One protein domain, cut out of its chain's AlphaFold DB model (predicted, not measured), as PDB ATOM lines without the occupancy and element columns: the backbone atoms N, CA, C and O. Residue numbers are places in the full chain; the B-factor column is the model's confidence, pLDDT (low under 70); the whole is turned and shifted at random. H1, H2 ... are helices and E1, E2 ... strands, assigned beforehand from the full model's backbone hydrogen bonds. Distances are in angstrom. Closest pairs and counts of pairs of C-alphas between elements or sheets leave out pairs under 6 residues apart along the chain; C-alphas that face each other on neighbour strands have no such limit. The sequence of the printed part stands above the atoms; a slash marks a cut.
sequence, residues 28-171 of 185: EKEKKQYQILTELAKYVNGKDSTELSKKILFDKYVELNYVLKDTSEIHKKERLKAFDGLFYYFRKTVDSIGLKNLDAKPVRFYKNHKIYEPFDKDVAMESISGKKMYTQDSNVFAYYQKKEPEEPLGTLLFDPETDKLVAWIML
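What this domain is: This is residues 28 to 171 of the 185 residues of an uncharacterized protein of Arenibacter sp. ARW7G5Y1 (UniProt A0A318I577). The model is a strongly twisted sheet of four antiparallel strands with two long helices, H1 and H4, over one face and about perpendicular to each other. H4 covers the sheet with residues 86 to 97 and reaches past it with its earlier part, where H3 touches it and residues 69 to 74 stick out; elsewhere the stretch between E1 and E2 takes the short helices H6 and H7 away from the sheet. The 144 printed residues, with seven named helices and four named strands, run H1 H2 H3 H4 E1 H5 H6 H7 E2 E3 E4; the sheet's order is E1 E2 E3 E4 and the class is mixed, helices and strands. The whole is compact, with a radius of gyration of the C-alphas of 15.5 A and spans of 42 by 37 by 27 A.

How they stand to each other: Start at H1, residues 28 to 44. It forms a helical hairpin with H2, residues 54 to 61: they run opposite ways at a shallow tilt of 30 degrees and touch through residues 36 to 40 of H1 alone, the closest C-alphas being those of Leu 40 and Tyr 61, 6.0 A apart. Next come H3, residues 65 to 68, and H4, residues 73 to 97, which touch, the closest C-alphas being those of Val 67 and Lys 76 at 5.8 A. H4 touches H1 with residues 91 to 94 alone, about perpendicular at 86 degrees; the closest C-alphas are those of Val 44 and Arg 91, 6.1 A apart. Look then at the sheet: E1, residues 102 to 106, and E4, residues 165 to 170, are its edge strands, with E2, residues 140 to 145, and E3, residues 154 to 158, as inner strands. E1 and E2 are antiparallel, with N 103 and O 144 within hydrogen-bond range at 3.0 A. E2, E3 and E4 form a meander, each strand the antiparallel neighbour of the one before; find N 156 and O 141 at 2.8 A and N 157 and O 167 at 2.9 A. H1 and H4 are on the same face, making two layers, helices on one face of a sheet. H1 has a height over the sheet of 7.5 A and lies only just over E2, with 3 of its C-alphas falling on that strand. H4, at a height of 9.9 A, lies over E4. H5, residues 107 to 110, is on the opposite face, over none of the strands. H6, residues 121 to 125, and H7, residues 130 to 133, are not on the sheet and touch only at the corner by their link, the closest C-alphas being those of Ala 124 and Gly 130, 4.7 A apart. Each O i to N i+4 pair is within hydrogen-bond range in H1, H2 and H6, and 19 of 21 are in H4; H3, H5 and H7 are too short for such a pair.

Where its parts are: Find C-alpha 28 at (91.791, 3.395, 18.995); from there H1 runs 24.5 A to C-alpha 44. H2 spans 10.1 A. H4, the longest helix, starts at C-alpha 73, (62.218, 13.418, 39.721), and ends 36.5 A away at C-alpha 97. Among the strands, E1 measures 14.3 A, E2 17.0 A, E3 13.7 A and E4 14.8 A; E4 ends at C-alpha 170, (91.085, 7.898, 44.669).

The domain as a whole: The two C-alphas farthest apart are those of Thr 71 and Lys 147, at 46.2 A. The printed part, residues 28 to 171, has no cut, and no link is long. The mean pLDDT of the printed part is 85.8; look for values under 70 at residues 124 to 138 and 169 to 171.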
ATOM      1  N   GLU A  28      92.535   2.203  19.444       91.12
ATOM      2  CA  GLU A  28      91.791   3.395  18.995       91.12
ATOM      3  C   GLU A  28      90.776   3.884  20.036       91.12
ATOM      4  O   GLU A  28      90.568   5.085  20.208       91.12
ATOM      5  N   LYS A  29      90.200   2.951  20.798       90.19
ATOM      6  CA  LYS A  29      89.286   3.263  21.894       90.19
ATOM      7  C   LYS A  29      89.981   4.005  23.036       90.19
ATOM      8  O   LYS A  29      89.505   5.054  23.459       90.19
ATOM      9  N   GLU A  30      91.145   3.522  23.470       93.25
ATOM     10  CA  GLU A  30      91.964   4.195  24.488       93.25
ATOM     11  C   GLU A  30      92.365   5.608  24.030       93.25
ATOM     12  O   GLU A  30      92.277   6.563  24.801       93.25
ATOM     13  N   LYS A  31      92.738   5.781  22.755       94.38
ATOM     14  CA  LYS A  31      93.060   7.107  22.194       94.38
ATOM     15  C   LYS A  31      91.864   8.059  22.265       94.38
ATOM     16  O   LYS A  31      92.023   9.205  22.686       94.38
ATOM     17  N   LYS A  32      90.664   7.587  21.909       94.19
ATOM     18  CA  LYS A  32      89.432   8.387  21.957       94.19
ATOM     19  C   LYS A  32      89.047   8.781  23.387       94.19
ATOM     20  O   LYS A  32      88.745   9.945  23.637       94.19
ATOM     21  N   GLN A  33      89.121   7.852  24.335       94.62
ATOM     22  CA  GLN A  33      88.843   8.131  25.750       94.62
ATOM     23  C   GLN A  33      89.845   9.123  26.343       94.62
ATOM     24  O   GLN A  33      89.465  10.062  27.044       94.62
ATOM     25  N   TYR A  34      91.125   8.978  26.006       95.25
ATOM     26  CA  TYR A  34      92.153   9.927  26.416       95.25
ATOM     27  C   TYR A  34      91.957  11.316  25.805       95.25
ATOM     28  O   TYR A  34      92.179  12.324  26.480       95.25
ATOM     29  N   GLN A  35      91.497  11.393  24.553       95.75
ATOM     30  CA  GLN A  35      91.109  12.662  23.945       95.75
ATOM     31  C   GLN A  35      89.955  13.313  24.723       95.75
ATOM     32  O   GLN A  35      90.080  14.473  25.112       95.75
ATOM     33  N   ILE A  36      88.885  12.566  25.019       95.94
ATOM     34  CA  ILE A  36      87.743  13.044  25.819       95.94
ATOM     35  C   ILE A  36      88.210  13.536  27.195       95.94
ATOM     36  O   ILE A  36      87.828  14.626  27.619       95.94
ATOM     37  N   LEU A  37      89.079  12.782  27.871       95.75
ATOM     38  CA  LEU A  37      89.655  13.163  29.161       95.75
ATOM     39  C   LEU A  37      90.478  14.451  29.072       95.75
ATOM     40  O   LEU A  37      90.348  15.333  29.919       95.75
ATOM     41  N   THR A  38      91.320  14.568  28.047       95.44
ATOM     42  CA  THR A  38      92.165  15.746  27.822       95.44
ATOM     43  C   THR A  38      91.313  16.984  27.550       95.44
ATOM     44  O   THR A  38      91.598  18.067  28.063       95.44
ATOM     45  N   GLU A  39      90.262  16.841  26.745       97.25
ATOM     46  CA  GLU A  39      89.304  17.908  26.473       97.25
ATOM     47  C   GLU A  39      88.512  18.294  27.725       97.25
ATOM     48  O   GLU A  39      88.370  19.484  27.998       97.25
ATOM     49  N   LEU A  40      88.069  17.318  28.522       96.31
ATOM     50  CA  LEU A  40      87.400  17.550  29.799       96.31
ATOM     51  C   LEU A  40      88.302  18.320  30.770       96.31
ATOM     52  O   LEU A  40      87.879  19.335  31.319       96.31
ATOM     53  N   ALA A  41      89.551  17.881  30.952       95.44
ATOM     54  CA  ALA A  41      90.511  18.545  31.827       95.44
ATOM     55  C   ALA A  41      90.735  20.002  31.388       95.44
ATOM     56  O   ALA A  41      90.656  20.917  32.206       95.44
ATOM     57  N   LYS A  42      90.927  20.243  30.082       96.25
ATOM     58  CA  LYS A  42      91.024  21.601  29.519       96.25
ATOM     59  C   LYS A  42      89.751  22.415  29.737       96.25
ATOM     60  O   LYS A  42      89.838  23.608  30.004       96.25
ATOM     61  N   TYR A  43      88.583  21.791  29.601       96.50
ATOM     62  CA  TYR A  43      87.298  22.460  29.752       96.50
ATOM     63  C   TYR A  43      87.062  22.942  31.184       96.50
ATOM     64  O   TYR A  43      86.483  24.018  31.337       96.50
ATOM     65  N   VAL A  44      87.491  22.178  32.196       95.19
ATOM     66  CA  VAL A  44      87.276  22.515  33.615       95.19
ATOM     67  C   VAL A  44      88.383  23.354  34.242       95.19
ATOM     68  O   VAL A  44      88.127  24.007  35.245       95.19
ATOM     69  N   ASN A  45      89.594  23.319  33.689       94.69
ATOM     70  CA  ASN A  45      90.760  23.958  34.290       94.69
ATOM     71  C   ASN A  45      90.542  25.456  34.530       94.69
ATOM     72  O   ASN A  45      90.301  26.208  33.581       94.69
ATOM     73  N   GLY A  46      90.703  25.874  35.787       90.44
ATOM     74  CA  GLY A  46      90.551  27.265  36.207       90.44
ATOM     75  C   GLY A  46      89.117  27.795  36.160       90.44
ATOM     76  O   GLY A  46      88.948  29.005  36.252       90.44
ATOM     77  N   LYS A  47      88.109  26.925  35.995       93.12
ATOM     78  CA  LYS A  47      86.693  27.305  36.028       93.12
ATOM     79  C   LYS A  47      86.028  26.909  37.333       93.12
ATOM     80  O   LYS A  47      86.120  25.757  37.777       93.12
ATOM     81  N   ASP A  48      85.244  27.829  37.871       89.69
ATOM     82  CA  ASP A  48      84.333  27.577  38.972       89.69
ATOM     83  C   ASP A  48      83.114  26.759  38.535       89.69
ATOM     84  O   ASP A  48      82.767  26.656  37.358       89.69
ATOM     85  N   SER A  49      82.422  26.149  39.502       86.62
ATOM     86  CA  SER A  49      81.253  25.305  39.216       86.62
ATOM     87  C   SER A  49      80.120  26.060  38.517       86.62
ATOM     88  O   SER A  49      79.355  25.451  37.778       86.62
ATOM     89  N   THR A  50      80.010  27.370  38.742       91.19
ATOM     90  CA  THR A  50      79.015  28.249  38.110       91.19
ATOM     91  C   THR A  50      79.310  28.519  36.635       91.19
ATOM     92  O   THR A  50      78.395  28.839  35.883       91.19
ATOM     93  N   GLU A  51      80.559  28.352  36.199       93.25
ATOM     94  CA  GLU A  51      80.999  28.566  34.814       93.25
ATOM     95  C   GLU A  51      80.881  27.298  33.952       93.25
ATOM     96  O   GLU A  51      81.103  27.317  32.735       93.25
ATOM     97  N   LEU A  52      80.540  26.168  34.573       93.81
ATOM     98  CA  LEU A  52      80.438  24.879  33.909       93.81
ATOM     99  C   LEU A  52      79.003  24.587  33.492       93.81
ATOM    100  O   LEU A  52      78.083  24.479  34.302       93.81
ATOM    101  N   SER A  53      78.818  24.371  32.194       94.94
ATOM    102  CA  SER A  53      77.531  23.945  31.665       94.94
ATOM    103  C   SER A  53      77.352  22.449  31.900       94.94
ATOM    104  O   SER A  53      78.019  21.632  31.261       94.94
ATOM    105  N   LYS A  54      76.392  22.079  32.758       91.06
ATOM    106  CA  LYS A  54      75.979  20.675  32.949       91.06
ATOM    107  C   LYS A  54      75.602  20.005  31.628       91.06
ATOM    108  O   LYS A  54      75.980  18.865  31.394       91.06
ATOM    109  N   LYS A  55      74.941  20.742  30.727       92.94
ATOM    110  CA  LYS A  55      74.622  20.258  29.379       92.94
ATOM    111  C   LYS A  55      75.889  19.878  28.609       92.94
ATOM    112  O   LYS A  55      75.965  18.779  28.085       92.94
ATOM    113  N   ILE A  56      76.901  20.751  28.575       95.31
ATOM    114  CA  ILE A  56      78.173  20.445  27.894       95.31
ATOM    115  C   ILE A  56      78.871  19.251  28.551       95.31
ATOM    116  O   ILE A  56      79.345  18.367  27.837       95.31
ATOM    117  N   LEU A  57      78.914  19.209  29.887       94.75
ATOM    118  CA  LEU A  57      79.521  18.104  30.631       94.75
ATOM    119  C   LEU A  57      78.889  16.763  30.249       94.75
ATOM    120  O   LEU A  57      79.614  15.850  29.861       94.75
ATOM    121  N   PHE A  58      77.562  16.653  30.294       93.19
ATOM    122  CA  PHE A  58      76.863  15.389  30.036       93.19
ATOM    123  C   PHE A  58      76.797  15.032  28.544       93.19
ATOM    124  O   PHE A  58      76.913  13.865  28.165       93.19
ATOM    125  N   ASP A  59      76.690  16.027  27.662       93.94
ATOM    126  CA  ASP A  59      76.639  15.783  26.220       93.94
ATOM    127  C   ASP A  59      77.986  15.300  25.676       93.94
ATOM    128  O   ASP A  59      78.001  14.478  24.759       93.94
ATOM    129  N   LYS A  60      79.109  15.772  26.236       95.69
ATOM    130  CA  LYS A  60      80.440  15.530  25.656       95.69
ATOM    131  C   LYS A  60      81.359  14.647  26.483       95.69
ATOM    132  O   LYS A  60      82.121  13.892  25.894       95.69
ATOM    133  N   TYR A  61      81.323  14.746  27.808       95.50
ATOM    134  CA  TYR A  61      82.450  14.290  28.624       95.50
ATOM    135  C   TYR A  61      82.089  13.269  29.695       95.50
ATOM    136  O   TYR A  61      82.900  12.393  29.975       95.50
ATOM    137  N   VAL A  62      80.907  13.376  30.295       93.75
ATOM    138  CA  VAL A  62      80.477  12.561  31.436       93.75
ATOM    139  C   VAL A  62      79.253  11.743  31.046       93.75
ATOM    140  O   VAL A  62      78.282  12.291  30.527       93.75
ATOM    141  N   GLU A  63      79.283  10.439  31.305       91.50
ATOM    142  CA  GLU A  63      78.145   9.556  31.056       91.50
ATOM    143  C   GLU A  63      77.174   9.584  32.239       91.50
ATOM    144  O   GLU A  63      77.445   9.017  33.301       91.50
ATOM    145  N   LEU A  64      76.030  10.241  32.029       88.75
ATOM    146  CA  LEU A  64      74.968  10.382  33.026       88.75
ATOM    147  C   LEU A  64      73.566  10.096  32.455       88.75
ATOM    148  O   LEU A  64      72.564  10.406  33.102       88.75
ATOM    149  N   ASN A  65      73.451   9.534  31.243       85.38
ATOM    150  CA  ASN A  65      72.156   9.408  30.562       85.38
ATOM    151  C   ASN A  65      71.147   8.578  31.353       85.38
ATOM    152  O   ASN A  65      69.958   8.886  31.322       85.38
ATOM    153  N   TYR A  66      71.607   7.548  32.065       81.12
ATOM    154  CA  TYR A  66      70.750   6.741  32.932       81.12
ATOM    155  C   TYR A  66      70.057   7.594  34.007       81.12
ATOM    156  O   TYR A  66      68.850   7.472  34.198       81.12
ATOM    157  N   VAL A  67      70.788   8.515  34.643       85.31
ATOM    158  CA  VAL A  67      70.235   9.437  35.648       85.31
ATOM    159  C   VAL A  67      69.291  10.446  35.000       85.31
ATOM    160  O   VAL A  67      68.205  10.709  35.513       85.31
ATOM    161  N   LEU A  68      69.679  11.009  33.851       86.06
ATOM    162  CA  LEU A  68      68.877  12.016  33.147       86.06
ATOM    163  C   LEU A  68      67.534  11.457  32.655       86.06
ATOM    164  O   LEU A  68      66.542  12.187  32.622       86.06
ATOM    165  N   LYS A  69      67.499  10.167  32.306       88.25
ATOM    166  CA  LYS A  69      66.302   9.445  31.855       88.25
ATOM    167  C   LYS A  69      65.474   8.852  32.997       88.25
ATOM    168  O   LYS A  69      64.478   8.188  32.718       88.25
ATOM    169  N   ASP A  70      65.854   9.071  34.255       84.56
ATOM    170  CA  ASP A  70      65.098   8.521  35.374       84.56
ATOM    171  C   ASP A  70      63.696   9.143  35.474       84.56
ATOM    172  O   ASP A  70      63.514  10.356  35.312       84.56
ATOM    173  N   THR A  71      62.697   8.300  35.720       90.62
ATOM    174  CA  THR A  71      61.289   8.704  35.812       90.62
ATOM    175  C   THR A  71      60.936   9.306  37.175       90.62
ATOM    176  O   THR A  71      59.969  10.058  37.273       90.62
ATOM    177  N   SER A  72      61.721   9.030  38.220       93.00
ATOM    178  CA  SER A  72      61.602   9.648  39.539       93.00
ATOM    179  C   SER A  72      62.373  10.964  39.585       93.00
ATOM    180  O   SER A  72      63.604  11.007  39.674       93.00
ATOM    181  N   GLU A  73      61.638  12.076  39.593       92.25
ATOM    182  CA  GLU A  73      62.218  13.418  39.721       92.25
ATOM    183  C   GLU A  73      63.006  13.613  41.025       92.25
ATOM    184  O   GLU A  73      63.990  14.353  41.048       92.25
ATOM    185  N   ILE A  74      62.610  12.933  42.109       91.19
ATOM    186  CA  ILE A  74      63.322  12.988  43.394       91.19
ATOM    187  C   ILE A  74      64.692  12.323  43.249       91.19
ATOM    188  O   ILE A  74      65.712  12.973  43.480       91.19
ATOM    189  N   HIS A  75      64.731  11.080  42.761       85.44
ATOM    190  CA  HIS A  75      65.993  10.353  42.601       85.44
ATOM    191  C   HIS A  75      66.920  11.041  41.595       85.44
ATOM    192  O   HIS A  75      68.138  11.058  41.756       85.44
ATOM    193  N   LYS A  76      66.365  11.620  40.526       89.25
ATOM    194  CA  LYS A  76      67.135  12.404  39.554       89.25
ATOM    195  C   LYS A  76      67.818  13.603  40.211       89.25
ATOM    196  O   LYS A  76      69.011  13.813  40.006       89.25
ATOM    197  N   LYS A  77      67.093  14.373  41.029       88.88
ATOM    198  CA  LYS A  77      67.648  15.538  41.741       88.88
ATOM    199  C   LYS A  77      68.737  15.149  42.739       88.88
ATOM    200  O   LYS A  77      69.772  15.812  42.784       88.88
ATOM    201  N   GLU A  78      68.527  14.084  43.508       88.12
ATOM    202  CA  GLU A  78      69.505  13.595  44.489       88.12
ATOM    203  C   GLU A  78      70.819  13.184  43.819       88.12
ATOM    204  O   GLU A  78      71.896  13.608  44.241       88.12
ATOM    205  N   ARG A  79      70.729  12.465  42.701       85.75
ATOM    206  CA  ARG A  79      71.893  12.031  41.919       85.75
ATOM    207  C   ARG A  79      72.632  13.166  41.241       85.75
ATOM    208  O   ARG A  79      73.857  13.201  41.262       85.75
ATOM    209  N   LEU A  80      71.911  14.150  40.707       88.62
ATOM    210  CA  LEU A  80      72.536  15.354  40.159       88.62
ATOM    211  C   LEU A  80      73.277  16.164  41.235       88.62
ATOM    212  O   LEU A  80      74.310  16.761  40.940       88.62
ATOM    213  N   LYS A  81      72.787  16.163  42.481       87.50
ATOM    214  CA  LYS A  81      73.488  16.775  43.618       87.50
ATOM    215  C   LYS A  81      74.728  15.969  44.021       87.50
ATOM    216  O   LYS A  81      75.768  16.561  44.309       87.50
ATOM    217  N   ALA A  82      74.641  14.638  44.020       84.12
ATOM    218  CA  ALA A  82      75.790  13.766  44.261       84.12
ATOM    219  C   ALA A  82      76.878  13.957  43.190       84.12
ATOM    220  O   ALA A  82      78.055  14.085  43.530       84.12
ATOM    221  N   PHE A  83      76.479  14.080  41.917       87.62
ATOM    222  CA  PHE A  83      77.377  14.428  40.818       87.62
ATOM    223  C   PHE A  83      78.144  15.721  41.104       87.62
ATOM    224  O   PHE A  83      79.368  15.709  41.021       87.62
ATOM    225  N   ASP A  84      77.466  16.808  41.490       87.06
ATOM    226  CA  ASP A  84      78.133  18.091  41.764       87.06
ATOM    227  C   ASP A  84      79.209  17.954  42.858       87.06
ATOM    228  O   ASP A  84      80.311  18.498  42.730       87.06
ATOM    229  N   GLY A  85      78.919  17.180  43.910       83.81
ATOM    230  CA  GLY A  85      79.858  16.903  44.999       83.81
ATOM    231  C   GLY A  85      81.062  16.058  44.571       83.81
ATOM    232  O   GLY A  85      82.194  16.380  44.923       83.81
ATOM    233  N   LEU A  86      80.847  15.000  43.787       83.25
ATOM    234  CA  LEU A  86      81.929  14.150  43.277       83.25
ATOM    235  C   LEU A  86      82.785  14.891  42.242       83.25
ATOM    236  O   LEU A  86      84.015  14.846  42.286       83.25
ATOM    237  N   PHE A  87      82.140  15.621  41.336       88.25
ATOM    238  CA  PHE A  87      82.799  16.345  40.258       88.25
ATOM    239  C   PHE A  87      83.614  17.541  40.767       88.25
ATOM    240  O   PHE A  87      84.618  17.906  40.155       88.25
ATOM    241  N   TYR A  88      83.264  18.118  41.924       87.12
ATOM    242  CA  TYR A  88      84.104  19.107  42.607       87.12
ATOM    243  C   TYR A  88      85.539  18.605  42.814       87.12
ATOM    244  O   TYR A  88      86.492  19.330  42.521       87.12
ATOM    245  N   TYR A  89      85.706  17.357  43.258       85.31
ATOM    246  CA  TYR A  89      87.034  16.792  43.470       85.31
ATOM    247  C   TYR A  89      87.817  16.689  42.150       85.31
ATOM    248  O   TYR A  89      89.037  16.873  42.170       85.31
ATOM    249  N   PHE A  90      87.134  16.464  41.014       88.62
ATOM    250  CA  PHE A  90      87.770  16.305  39.691       88.62
ATOM    251  C   PHE A  90      88.458  17.595  39.315       88.62
ATOM    252  O   PHE A  90      89.663  17.620  39.069       88.62
ATOM    253  N   ARG A  91      87.694  18.684  39.388       90.81
ATOM    254  CA  ARG A  91      88.194  20.036  39.146       90.81
ATOM    255  C   ARG A  91      89.345  20.358  40.081       90.81
ATOM    256  O   ARG A  91      90.424  20.687  39.612       90.81
ATOM    257  N   LYS A  92      89.164  20.122  41.386       88.56
ATOM    258  CA  LYS A  92      90.203  20.377  42.389       88.56
ATOM    259  C   LYS A  92      91.504  19.630  42.090       88.56
ATOM    260  O   LYS A  92      92.575  20.181  42.313       88.56
ATOM    261  N   THR A  93      91.436  18.401  41.582       89.00
ATOM    262  CA  THR A  93      92.636  17.632  41.212       89.00
ATOM    263  C   THR A  93      93.309  18.199  39.968       89.00
ATOM    264  O   THR A  93      94.530  18.358  39.963       89.00
ATOM    265  N   VAL A  94      92.529  18.552  38.943       92.31
ATOM    266  CA  VAL A  94      93.043  19.222  37.738       92.31
ATOM    267  C   VAL A  94      93.711  20.548  38.100       92.31
ATOM    268  O   VAL A  94      94.839  20.783  37.672       92.31
ATOM    269  N   ASP A  95      93.069  21.369  38.930       91.06
ATOM    270  CA  ASP A  95      93.581  22.679  39.339       91.06
ATOM    271  C   ASP A  95      94.810  22.551  40.253       91.06
ATOM    272  O   ASP A  95      95.788  23.277  40.086       91.06
ATOM    273  N   SER A  96      94.802  21.598  41.193       91.06
ATOM    274  CA  SER A  96      95.898  21.405  42.152       91.06
ATOM    275  C   SER A  96      97.166  20.844  41.515       91.06
ATOM    276  O   SER A  96      98.261  21.192  41.951       91.06
ATOM    277  N   ILE A  97      97.043  19.934  40.547       91.00
ATOM    278  CA  ILE A  97      98.201  19.346  39.854       91.00
ATOM    279  C   ILE A  97      98.621  20.244  38.683       91.00
ATOM    280  O   ILE A  97      99.812  20.416  38.408       91.00
ATOM    281  N   GLY A  98      97.641  20.840  38.006       92.50
ATOM    282  CA  GLY A  98      97.801  21.636  36.801       92.50
ATOM    283  C   GLY A  98      97.862  20.779  35.534       92.50
ATOM    284  O   GLY A  98      98.548  19.756  35.475       92.50
ATOM    285  N   LEU A  99      97.212  21.251  34.462       92.62
ATOM    286  CA  LEU A  99      97.143  20.559  33.161       92.62
ATOM    287  C   LEU A  99      98.499  20.147  32.580       92.62
ATOM    288  O   LEU A  99      98.598  19.164  31.850       92.62
ATOM    289  N   LYS A 100      99.556  20.912  32.864       93.19
ATOM    290  CA  LYS A 100     100.898  20.609  32.354       93.19
ATOM    291  C   LYS A 100     101.498  19.376  33.024       93.19
ATOM    292  O   LYS A 100     102.243  18.662  32.354       93.19
ATOM    293  N   ASN A 101     101.139  19.112  34.280       94.19
ATOM    294  CA  ASN A 101     101.731  18.070  35.116       94.19
ATOM    295  C   ASN A 101     100.849  16.825  35.244       94.19
ATOM    296  O   ASN A 101     101.363  15.785  35.635       94.19
ATOM    297  N   LEU A 102      99.556  16.920  34.938       93.69
ATOM    298  CA  LEU A 102      98.628  15.792  34.972       93.69
ATOM    299  C   LEU A 102      98.684  14.998  33.660       93.69
ATOM    300  O   LEU A 102      98.748  15.586  32.577       93.69
ATOM    301  N   ASP A 103      98.649  13.674  33.760       95.38
ATOM    302  CA  ASP A 103      98.555  12.759  32.620       95.38
ATOM    303  C   ASP A 103      97.826  11.466  33.017       95.38
ATOM    304  O   ASP A 103      97.568  11.231  34.202       95.38
ATOM    305  N   ALA A 104      97.474  10.636  32.039       94.44
ATOM    306  CA  ALA A 104      96.832   9.349  32.260       94.44
ATOM    307  C   ALA A 104      97.193   8.331  31.170       94.44
ATOM    308  O   ALA A 104      97.318   8.671  29.999       94.44
ATOM    309  N   LYS A 105      97.290   7.053  31.549       94.12
ATOM    310  CA  LYS A 105      97.493   5.931  30.616       94.12
ATOM    311  C   LYS A 105      96.598   4.748  30.998       94.12
ATOM    312  O   LYS A 105      96.194   4.664  32.162       94.12
ATOM    313  N   PRO A 106      96.290   3.832  30.062       93.12
ATOM    314  CA  PRO A 106      95.494   2.646  30.360       93.12
ATOM    315  C   PRO A 106      96.034   1.860  31.560       93.12
ATOM    316  O   PRO A 106      97.244   1.658  31.700       93.12
ATOM    317  N   VAL A 107      95.142   1.386  32.430       89.69
ATOM    318  CA  VAL A 107      95.530   0.749  33.700       89.69
ATOM    319  C   VAL A 107      96.331  -0.538  33.485       89.69
ATOM    320  O   VAL A 107      97.188  -0.871  34.298       89.69
ATOM    321  N   ARG A 108      96.156  -1.214  32.340       89.94
ATOM    322  CA  ARG A 108      96.958  -2.387  31.938       89.94
ATOM    323  C   ARG A 108      98.456  -2.123  31.789       89.94
ATOM    324  O   ARG A 108      99.222  -3.078  31.692       89.94
ATOM    325  N   PHE A 109      98.894  -0.866  31.740       91.62
ATOM    326  CA  PHE A 109     100.318  -0.535  31.803       91.62
ATOM    327  C   PHE A 109     100.881  -0.605  33.234       91.62
ATOM    328  O   PHE A 109     102.091  -0.528  33.403       91.62
ATOM    329  N   TYR A 110     100.028  -0.801  34.245       90.19
ATOM    330  CA  TYR A 110     100.372  -0.854  35.668       90.19
ATOM    331  C   TYR A 110     100.175  -2.243  36.291       90.19
ATOM    332  O   TYR A 110      99.942  -2.340  37.491       90.19
ATOM    333  N   LYS A 111     100.285  -3.331  35.515       88.88
ATOM    334  CA  LYS A 111     100.067  -4.711  36.009       88.88
ATOM    335  C   LYS A 111     100.882  -5.084  37.251       88.88
ATOM    336  O   LYS A 111     100.426  -5.879  38.059       88.88
ATOM    337  N   ASN A 112     102.060  -4.485  37.414       88.75
ATOM    338  CA  ASN A 112     102.949  -4.729  38.554       88.75
ATOM    339  C   ASN A 112     102.686  -3.795  39.751       88.75
ATOM    340  O   ASN A 112     103.394  -3.868  40.751       88.75
ATOM    341  N   HIS A 113     101.707  -2.893  39.660       90.12
ATOM    342  CA  HIS A 113     101.367  -1.936  40.706       90.12
ATOM    343  C   HIS A 113     100.024  -2.304  41.351       90.12
ATOM    344  O   HIS A 113      99.087  -2.736  40.680       90.12
ATOM    345  N   LYS A 114      99.882  -2.044  42.657       85.81
ATOM    346  CA  LYS A 114      98.669  -2.343  43.449       85.81
ATOM    347  C   LYS A 114      97.373  -1.750  42.881       85.81
ATOM    348  O   LYS A 114      96.291  -2.235  43.180       85.81
ATOM    349  N   ILE A 115      97.468  -0.692  42.071       84.12
ATOM    350  CA  ILE A 115      96.302  -0.088  41.407       84.12
ATOM    351  C   ILE A 115      95.641  -1.043  40.410       84.12
ATOM    352  O   ILE A 115      94.482  -0.829  40.076       84.12
ATOM    353  N   TYR A 116      96.371  -2.056  39.924       84.38
ATOM    354  CA  TYR A 116      95.863  -3.044  38.979       84.38
ATOM    355  C   TYR A 116      95.149  -4.220  39.654       84.38
ATOM    356  O   TYR A 116      94.283  -4.815  39.027       84.38
ATOM    357  N   GLU A 117      95.425  -4.501  40.937       81.62
ATOM    358  CA  GLU A 117      94.775  -5.572  41.723       81.62
ATOM    359  C   GLU A 117      93.245  -5.664  41.514       81.62
ATOM    360  O   GLU A 117      92.745  -6.769  41.336       81.62
ATOM    361  N   PRO A 118      92.478  -4.554  41.462       76.44
ATOM    362  CA  PRO A 118      91.033  -4.599  41.221       76.44
ATOM    363  C   PRO A 118      90.597  -5.163  39.867       76.44
ATOM    364  O   PRO A 118      89.456  -5.600  39.725       76.44
ATOM    365  N   PHE A 119      91.465  -5.026  38.868       76.75
ATOM    366  CA  PHE A 119      91.206  -5.314  37.459       76.75
ATOM    367  C   PHE A 119      91.827  -6.642  37.034       76.75
ATOM    368  O   PHE A 119      91.565  -7.116  35.929       76.75
ATOM    369  N   ASP A 120      92.617  -7.257  37.918       76.50
ATOM    370  CA  ASP A 120      93.034  -8.633  37.745       76.50
ATOM    371  C   ASP A 120      91.795  -9.521  37.599       76.50
ATOM    372  O   ASP A 120      90.823  -9.391  38.347       76.50
ATOM    373  N   LYS A 121      91.811 -10.399  36.595       74.81
ATOM    374  CA  LYS A 121      90.660 -11.223  36.237       74.81
ATOM    375  C   LYS A 121      90.167 -12.043  37.425       74.81
ATOM    376  O   LYS A 121      88.954 -12.129  37.618       74.81
ATOM    377  N   ASP A 122      91.072 -12.626  38.200       74.38
ATOM    378  CA  ASP A 122      90.698 -13.537  39.277       74.38
ATOM    379  C   ASP A 122      90.058 -12.745  40.429       74.38
ATOM    380  O   ASP A 122      88.968 -13.084  40.888       74.38
ATOM    381  N   VAL A 123      90.636 -11.591  40.780       70.19
ATOM    382  CA  VAL A 123      90.105 -10.678  41.811       70.19
ATOM    383  C   VAL A 123      88.786 -10.029  41.385       70.19
ATOM    384  O   VAL A 123      87.851  -9.907  42.183       70.19
ATOM    385  N   ALA A 124      88.684  -9.589  40.130       67.50
ATOM    386  CA  ALA A 124      87.482  -8.962  39.604       67.50
ATOM    387  C   ALA A 124      86.311  -9.948  39.655       67.50
ATOM    388  O   ALA A 124      85.237  -9.596  40.148       67.50
ATOM    389  N   MET A 125      86.524 -11.189  39.209       67.69
ATOM    390  CA  MET A 125      85.493 -12.225  39.121       67.69
ATOM    391  C   MET A 125      84.960 -12.694  40.483       67.69
ATOM    392  O   MET A 125      83.816 -13.142  40.542       67.69
ATOM    393  N   GLU A 126      85.720 -12.533  41.568       65.19
ATOM    394  CA  GLU A 126      85.270 -12.802  42.945       65.19
ATOM    395  C   GLU A 126      84.313 -11.734  43.505       65.19
ATOM    396  O   GLU A 126      83.627 -11.956  44.506       65.19
ATOM    397  N   SER A 127      84.235 -10.557  42.881       59.25
ATOM    398  CA  SER A 127      83.352  -9.488  43.346       59.25
ATOM    399  C   SER A 127      81.897  -9.693  42.898       59.25
ATOM    400  O   SER A 127      81.618 -10.198  41.811       59.25
ATOM    401  N   ILE A 128      80.938  -9.193  43.694       50.56
ATOM    402  CA  ILE A 128      79.487  -9.202  43.384       50.56
ATOM    403  C   ILE A 128      79.187  -8.557  42.011       50.56
ATOM    404  O   ILE A 128      78.165  -8.828  41.387       50.56
ATOM    405  N   SER A 129      80.093  -7.710  41.518       50.31
ATOM    406  CA  SER A 129      79.997  -7.027  40.226       50.31
ATOM    407  C   SER A 129      81.027  -7.520  39.203       50.31
ATOM    408  O   SER A 129      81.270  -6.821  38.224       50.31
ATOM    409  N   GLY A 130      81.620  -8.707  39.374       49.59
ATOM    410  CA  GLY A 130      82.833  -9.110  38.657       49.59
ATOM    411  C   GLY A 130      82.759  -9.080  37.136       49.59
ATOM    412  O   GLY A 130      83.675  -8.585  36.489       49.59
ATOM    413  N   LYS A 131      81.617  -9.457  36.550       49.66
ATOM    414  CA  LYS A 131      81.386  -9.328  35.097       49.66
ATOM    415  C   LYS A 131      81.238  -7.880  34.609       49.66
ATOM    416  O   LYS A 131      81.513  -7.613  33.448       49.66
ATOM    417  N   LYS A 132      80.777  -6.961  35.467       48.72
ATOM    418  CA  LYS A 132      80.672  -5.519  35.172       48.72
ATOM    419  C   LYS A 132      81.964  -4.761  35.490       48.72
ATOM    420  O   LYS A 132      82.160  -3.684  34.949       48.72
ATOM    421  N   MET A 133      82.809  -5.302  36.372       50.22
ATOM    422  CA  MET A 133      84.117  -4.751  36.745       50.22
ATOM    423  C   MET A 133      85.241  -5.223  35.826       50.22
ATOM    424  O   MET A 133      86.180  -4.469  35.599       50.22
ATOM    425  N   TYR A 134      85.115  -6.425  35.251       52.69
ATOM    426  CA  TYR A 134      85.933  -6.895  34.134       52.69
ATOM    427  C   TYR A 134      85.527  -6.156  32.855       52.69
ATOM    428  O   TYR A 134      84.987  -6.707  31.895       52.69
ATOM    429  N   THR A 135      85.735  -4.850  32.856       55.19
ATOM    430  CA  THR A 135      85.733  -4.080  31.635       55.19
ATOM    431  C   THR A 135      87.123  -4.268  31.058       55.19
ATOM    432  O   THR A 135      88.083  -3.788  31.652       55.19
ATOM    433  N   GLN A 136      87.234  -5.075  29.995       58.97
ATOM    434  CA  GLN A 136      88.484  -5.340  29.269       58.97
ATOM    435  C   GLN A 136      89.358  -4.085  29.329       58.97
ATOM    436  O   GLN A 136      88.899  -3.074  28.807       58.97
ATOM    437  N   ASP A 137      90.527  -4.139  29.988       63.50
ATOM    438  CA  ASP A 137      91.337  -3.018  30.530       63.50
ATOM    439  C   ASP A 137      91.427  -1.709  29.702       63.50
ATOM    440  O   ASP A 137      91.822  -0.662  30.208       63.50
ATOM    441  N   SER A 138      91.070  -1.774  28.423       67.25
ATOM    442  CA  SER A 138      90.868  -0.700  27.452       67.25
ATOM    443  C   SER A 138      89.995   0.492  27.865       67.25
ATOM    444  O   SER A 138      90.054   1.496  27.168       67.25
ATOM    445  N   ASN A 139      89.175   0.422  28.918       85.94
ATOM    446  CA  ASN A 139      88.303   1.531  29.342       85.94
ATOM    447  C   ASN A 139      88.584   2.037  30.764       85.94
ATOM    448  O   ASN A 139      87.795   2.809  31.313       85.94
ATOM    449  N   VAL A 140      89.694   1.607  31.363       88.31
ATOM    450  CA  VAL A 140      90.154   2.122  32.650       88.31
ATOM    451  C   VAL A 140      91.513   2.768  32.461       88.31
ATOM    452  O   VAL A 140      92.458   2.153  31.970       88.31
ATOM    453  N   PHE A 141      91.626   4.016  32.893       92.50
ATOM    454  CA  PHE A 141      92.885   4.746  32.917       92.50
ATOM    455  C   PHE A 141      93.337   4.937  34.353       92.50
ATOM    456  O   PHE A 141      92.518   5.093  35.256       92.50
ATOM    457  N   ALA A 142      94.645   4.982  34.555       92.19
ATOM    458  CA  ALA A 142      95.245   5.481  35.776       92.19
ATOM    459  C   ALA A 142      95.856   6.857  35.501       92.19
ATOM    460  O   ALA A 142      96.597   7.021  34.526       92.19
ATOM    461  N   TYR A 143      95.525   7.839  36.341       92.81
ATOM    462  CA  TYR A 143      96.059   9.197  36.240       92.81
ATOM    463  C   TYR A 143      97.225   9.398  37.208       92.81
ATOM    464  O   TYR A 143      97.262   8.802  38.286       92.81
ATOM    465  N   TYR A 144      98.190  10.221  36.814       93.00
ATOM    466  CA  TYR A 144      99.460  10.390  37.512       93.00
ATOM    467  C   TYR A 144     100.038  11.791  37.300       93.00
ATOM    468  O   TYR A 144      99.645  12.528  36.392       93.00
ATOM    469  N   GLN A 145     101.001  12.158  38.147       94.62
ATOM    470  CA  GLN A 145     101.852  13.315  37.889       94.62
ATOM    471  C   GLN A 145     102.935  12.905  36.889       94.62
ATOM    472  O   GLN A 145     103.633  11.928  37.121       94.62
ATOM    473  N   LYS A 146     103.148  13.664  35.812       94.19
ATOM    474  CA  LYS A 146     104.142  13.345  34.764       94.19
ATOM    475  C   LYS A 146     105.561  13.131  35.283       94.19
ATOM    476  O   LYS A 146     106.321  12.399  34.661       94.19
ATOM    477  N   LYS A 147     105.918  13.773  36.401       94.94
ATOM    478  CA  LYS A 147     107.213  13.588  37.074       94.94
ATOM    479  C   LYS A 147     107.363  12.219  37.757       94.94
ATOM    480  O   LYS A 147     108.483  11.795  38.001       94.94
ATOM    481  N   GLU A 148     106.253  11.550  38.055       93.94
ATOM    482  CA  GLU A 148     106.166  10.282  38.788       93.94
ATOM    483  C   GLU A 148     105.176   9.330  38.068       93.94
ATOM    484  O   GLU A 148     104.137   8.971  38.618       93.94
ATOM    485  N   PRO A 149     105.449   8.931  36.807       93.12
ATOM    486  CA  PRO A 149     104.497   8.186  35.975       93.12
ATOM    487  C   PRO A 149     104.301   6.722  36.377       93.12
ATOM    488  O   PRO A 149     103.442   6.045  35.816       93.12
ATOM    489  N   GLU A 150     105.102   6.224  37.314       92.81
ATOM    490  CA  GLU A 150     105.002   4.862  37.846       92.81
ATOM    491  C   GLU A 150     104.198   4.803  39.157       92.81
ATOM    492  O   GLU A 150     103.837   3.717  39.601       92.81
ATOM    493  N   GLU A 151     103.837   5.963  39.724       91.50
ATOM    494  CA  GLU A 151     103.067   6.099  40.966       91.50
ATOM    495  C   GLU A 151     101.700   6.751  40.677       91.50
ATOM    496  O   GLU A 151     101.513   7.965  40.825       91.50
ATOM    497  N   PRO A 152     100.714   5.971  40.201       91.38
ATOM    498  CA  PRO A 152      99.415   6.505  39.834       91.38
ATOM    499  C   PRO A 152      98.605   6.931  41.061       91.38
ATOM    500  O   PRO A 152      98.552   6.252  42.086       91.38
ATOM    501  N   LEU A 153      97.900   8.050  40.911       88.75
ATOM    502  CA  LEU A 153      97.130   8.712  41.965       88.75
ATOM    503  C   LEU A 153      95.717   8.127  42.116       88.75
ATOM    504  O   LEU A 153      95.102   8.216  43.179       88.75
ATOM    505  N   GLY A 154      95.190   7.519  41.057       87.94
ATOM    506  CA  GLY A 154      93.874   6.894  41.055       87.94
ATOM    507  C   GLY A 154      93.448   6.460  39.661       87.94
ATOM    508  O   GLY A 154      94.247   6.485  38.721       87.94
ATOM    509  N   THR A 155      92.183   6.066  39.529       88.12
ATOM    510  CA  THR A 155      91.633   5.522  38.284       88.12
ATOM    511  C   THR A 155      90.450   6.322  37.748       88.12
ATOM    512  O   THR A 155      89.756   7.051  38.461       88.12
ATOM    513  N   LEU A 156      90.247   6.183  36.443       90.00
ATOM    514  CA  LEU A 156      89.206   6.792  35.627       90.00
ATOM    515  C   LEU A 156      88.517   5.664  34.861       90.00
ATOM    516  O   LEU A 156      89.186   4.933  34.133       90.00
ATOM    517  N   LEU A 157      87.205   5.519  35.025       87.62
ATOM    518  CA  LEU A 157      86.400   4.543  34.292       87.62
ATOM    519  C   LEU A 157      85.638   5.246  33.176       87.62
ATOM    520  O   LEU A 157      84.912   6.210  33.437       87.62
ATOM    521  N   PHE A 158      85.749   4.713  31.967       89.06
ATOM    522  CA  PHE A 158      85.022   5.180  30.797       89.06
ATOM    523  C   PHE A 158      83.923   4.200  30.400       89.06
ATOM    524  O   PHE A 158      84.064   2.979  30.537       89.06
ATOM    525  N   ASP A 159      82.832   4.755  29.885       86.81
ATOM    526  CA  ASP A 159      81.745   3.990  29.302       86.81
ATOM    527  C   ASP A 159      82.229   3.324  28.004       86.81
ATOM    528  O   ASP A 159      82.835   3.991  27.159       86.81
ATOM    529  N   PRO A 160      82.016   2.013  27.818       83.69
ATOM    530  CA  PRO A 160      82.514   1.317  26.644       83.69
ATOM    531  C   PRO A 160      81.754   1.653  25.350       83.69
ATOM    532  O   PRO A 160      82.264   1.322  24.277       83.69
ATOM    533  N   GLU A 161      80.569   2.251  25.415       86.75
ATOM    534  CA  GLU A 161      79.774   2.602  24.236       86.75
ATOM    535  C   GLU A 161      79.997   4.063  23.839       86.75
ATOM    536  O   GLU A 161      80.169   4.372  22.658       86.75
ATOM    537  N   THR A 162      80.023   4.966  24.822       90.31
ATOM    538  CA  THR A 162      80.086   6.414  24.585       90.31
ATOM    539  C   THR A 162      81.482   7.006  24.741       90.31
ATOM    540  O   THR A 162      81.701   8.143  24.319       90.31
ATOM    541  N   ASP A 163      82.431   6.256  25.313       92.38
ATOM    542  CA  ASP A 163      83.794   6.687  25.662       92.38
ATOM    543  C   ASP A 163      83.853   7.853  26.664       92.38
ATOM    544  O   ASP A 163      84.917   8.423  26.909       92.38
ATOM    545  N   LYS A 164      82.716   8.210  27.270       93.12
ATOM    546  CA  LYS A 164      82.609   9.270  28.273       93.12
ATOM    547  C   LYS A 164      82.997   8.767  29.657       93.12
ATOM    548  O   LYS A 164      82.895   7.584  29.966       93.12
ATOM    549  N   LEU A 165      83.415   9.688  30.517       91.75
ATOM    550  CA  LEU A 165      83.802   9.400  31.891       91.75
ATOM    551  C   LEU A 165      82.575   9.010  32.733       91.75
ATOM    552  O   LEU A 165      81.625   9.782  32.853       91.75
ATOM    553  N   VAL A 166      82.614   7.832  33.351       87.19
ATOM    554  CA  VAL A 166      81.555   7.286  34.224       87.19
ATOM    555  C   VAL A 166      81.893   7.499  35.697       87.19
ATOM    556  O   VAL A 166      81.018   7.757  36.529       87.19
ATOM    557  N   ALA A 167      83.170   7.340  36.037       82.00
ATOM    558  CA  ALA A 167      83.642   7.390  37.409       82.00
ATOM    559  C   ALA A 167      85.085   7.868  37.480       82.00
ATOM    560  O   ALA A 167      85.887   7.603  36.584       82.00
ATOM    561  N   TRP A 168      85.425   8.523  38.585       81.38
ATOM    562  CA  TRP A 168      86.779   8.998  38.823       81.38
ATOM    563  C   TRP A 168      87.095   9.017  40.311       81.38
ATOM    564  O   TRP A 168      86.438   9.741  41.058       81.38
ATOM    565  N   ILE A 169      88.073   8.206  40.734       66.56
ATOM    566  CA  ILE A 169      88.235   7.829  42.142       66.56
ATOM    567  C   ILE A 169      89.677   7.620  42.596       66.56
ATOM    568  O   ILE A 169      90.500   6.999  41.920       66.56
ATOM    569  N   MET A 170      89.918   8.116  43.815       53.81
ATOM    570  CA  MET A 170      91.085   7.898  44.669       53.81
ATOM    571  C   MET A 170      91.040   6.524  45.349       53.81
ATOM    572  O   MET A 170      90.012   6.087  45.863       53.81
ATOM    573  N   LEU A 171      92.198   5.877  45.401       49.19
ATOM    574  CA  LEU A 171      92.444   4.591  46.049       49.19
ATOM    575  C   LEU A 171      91.786   4.442  47.451       49.19
ATOM    576  O   LEU A 171      92.070   5.205  48.369       49.19
TER     577      LEU A 171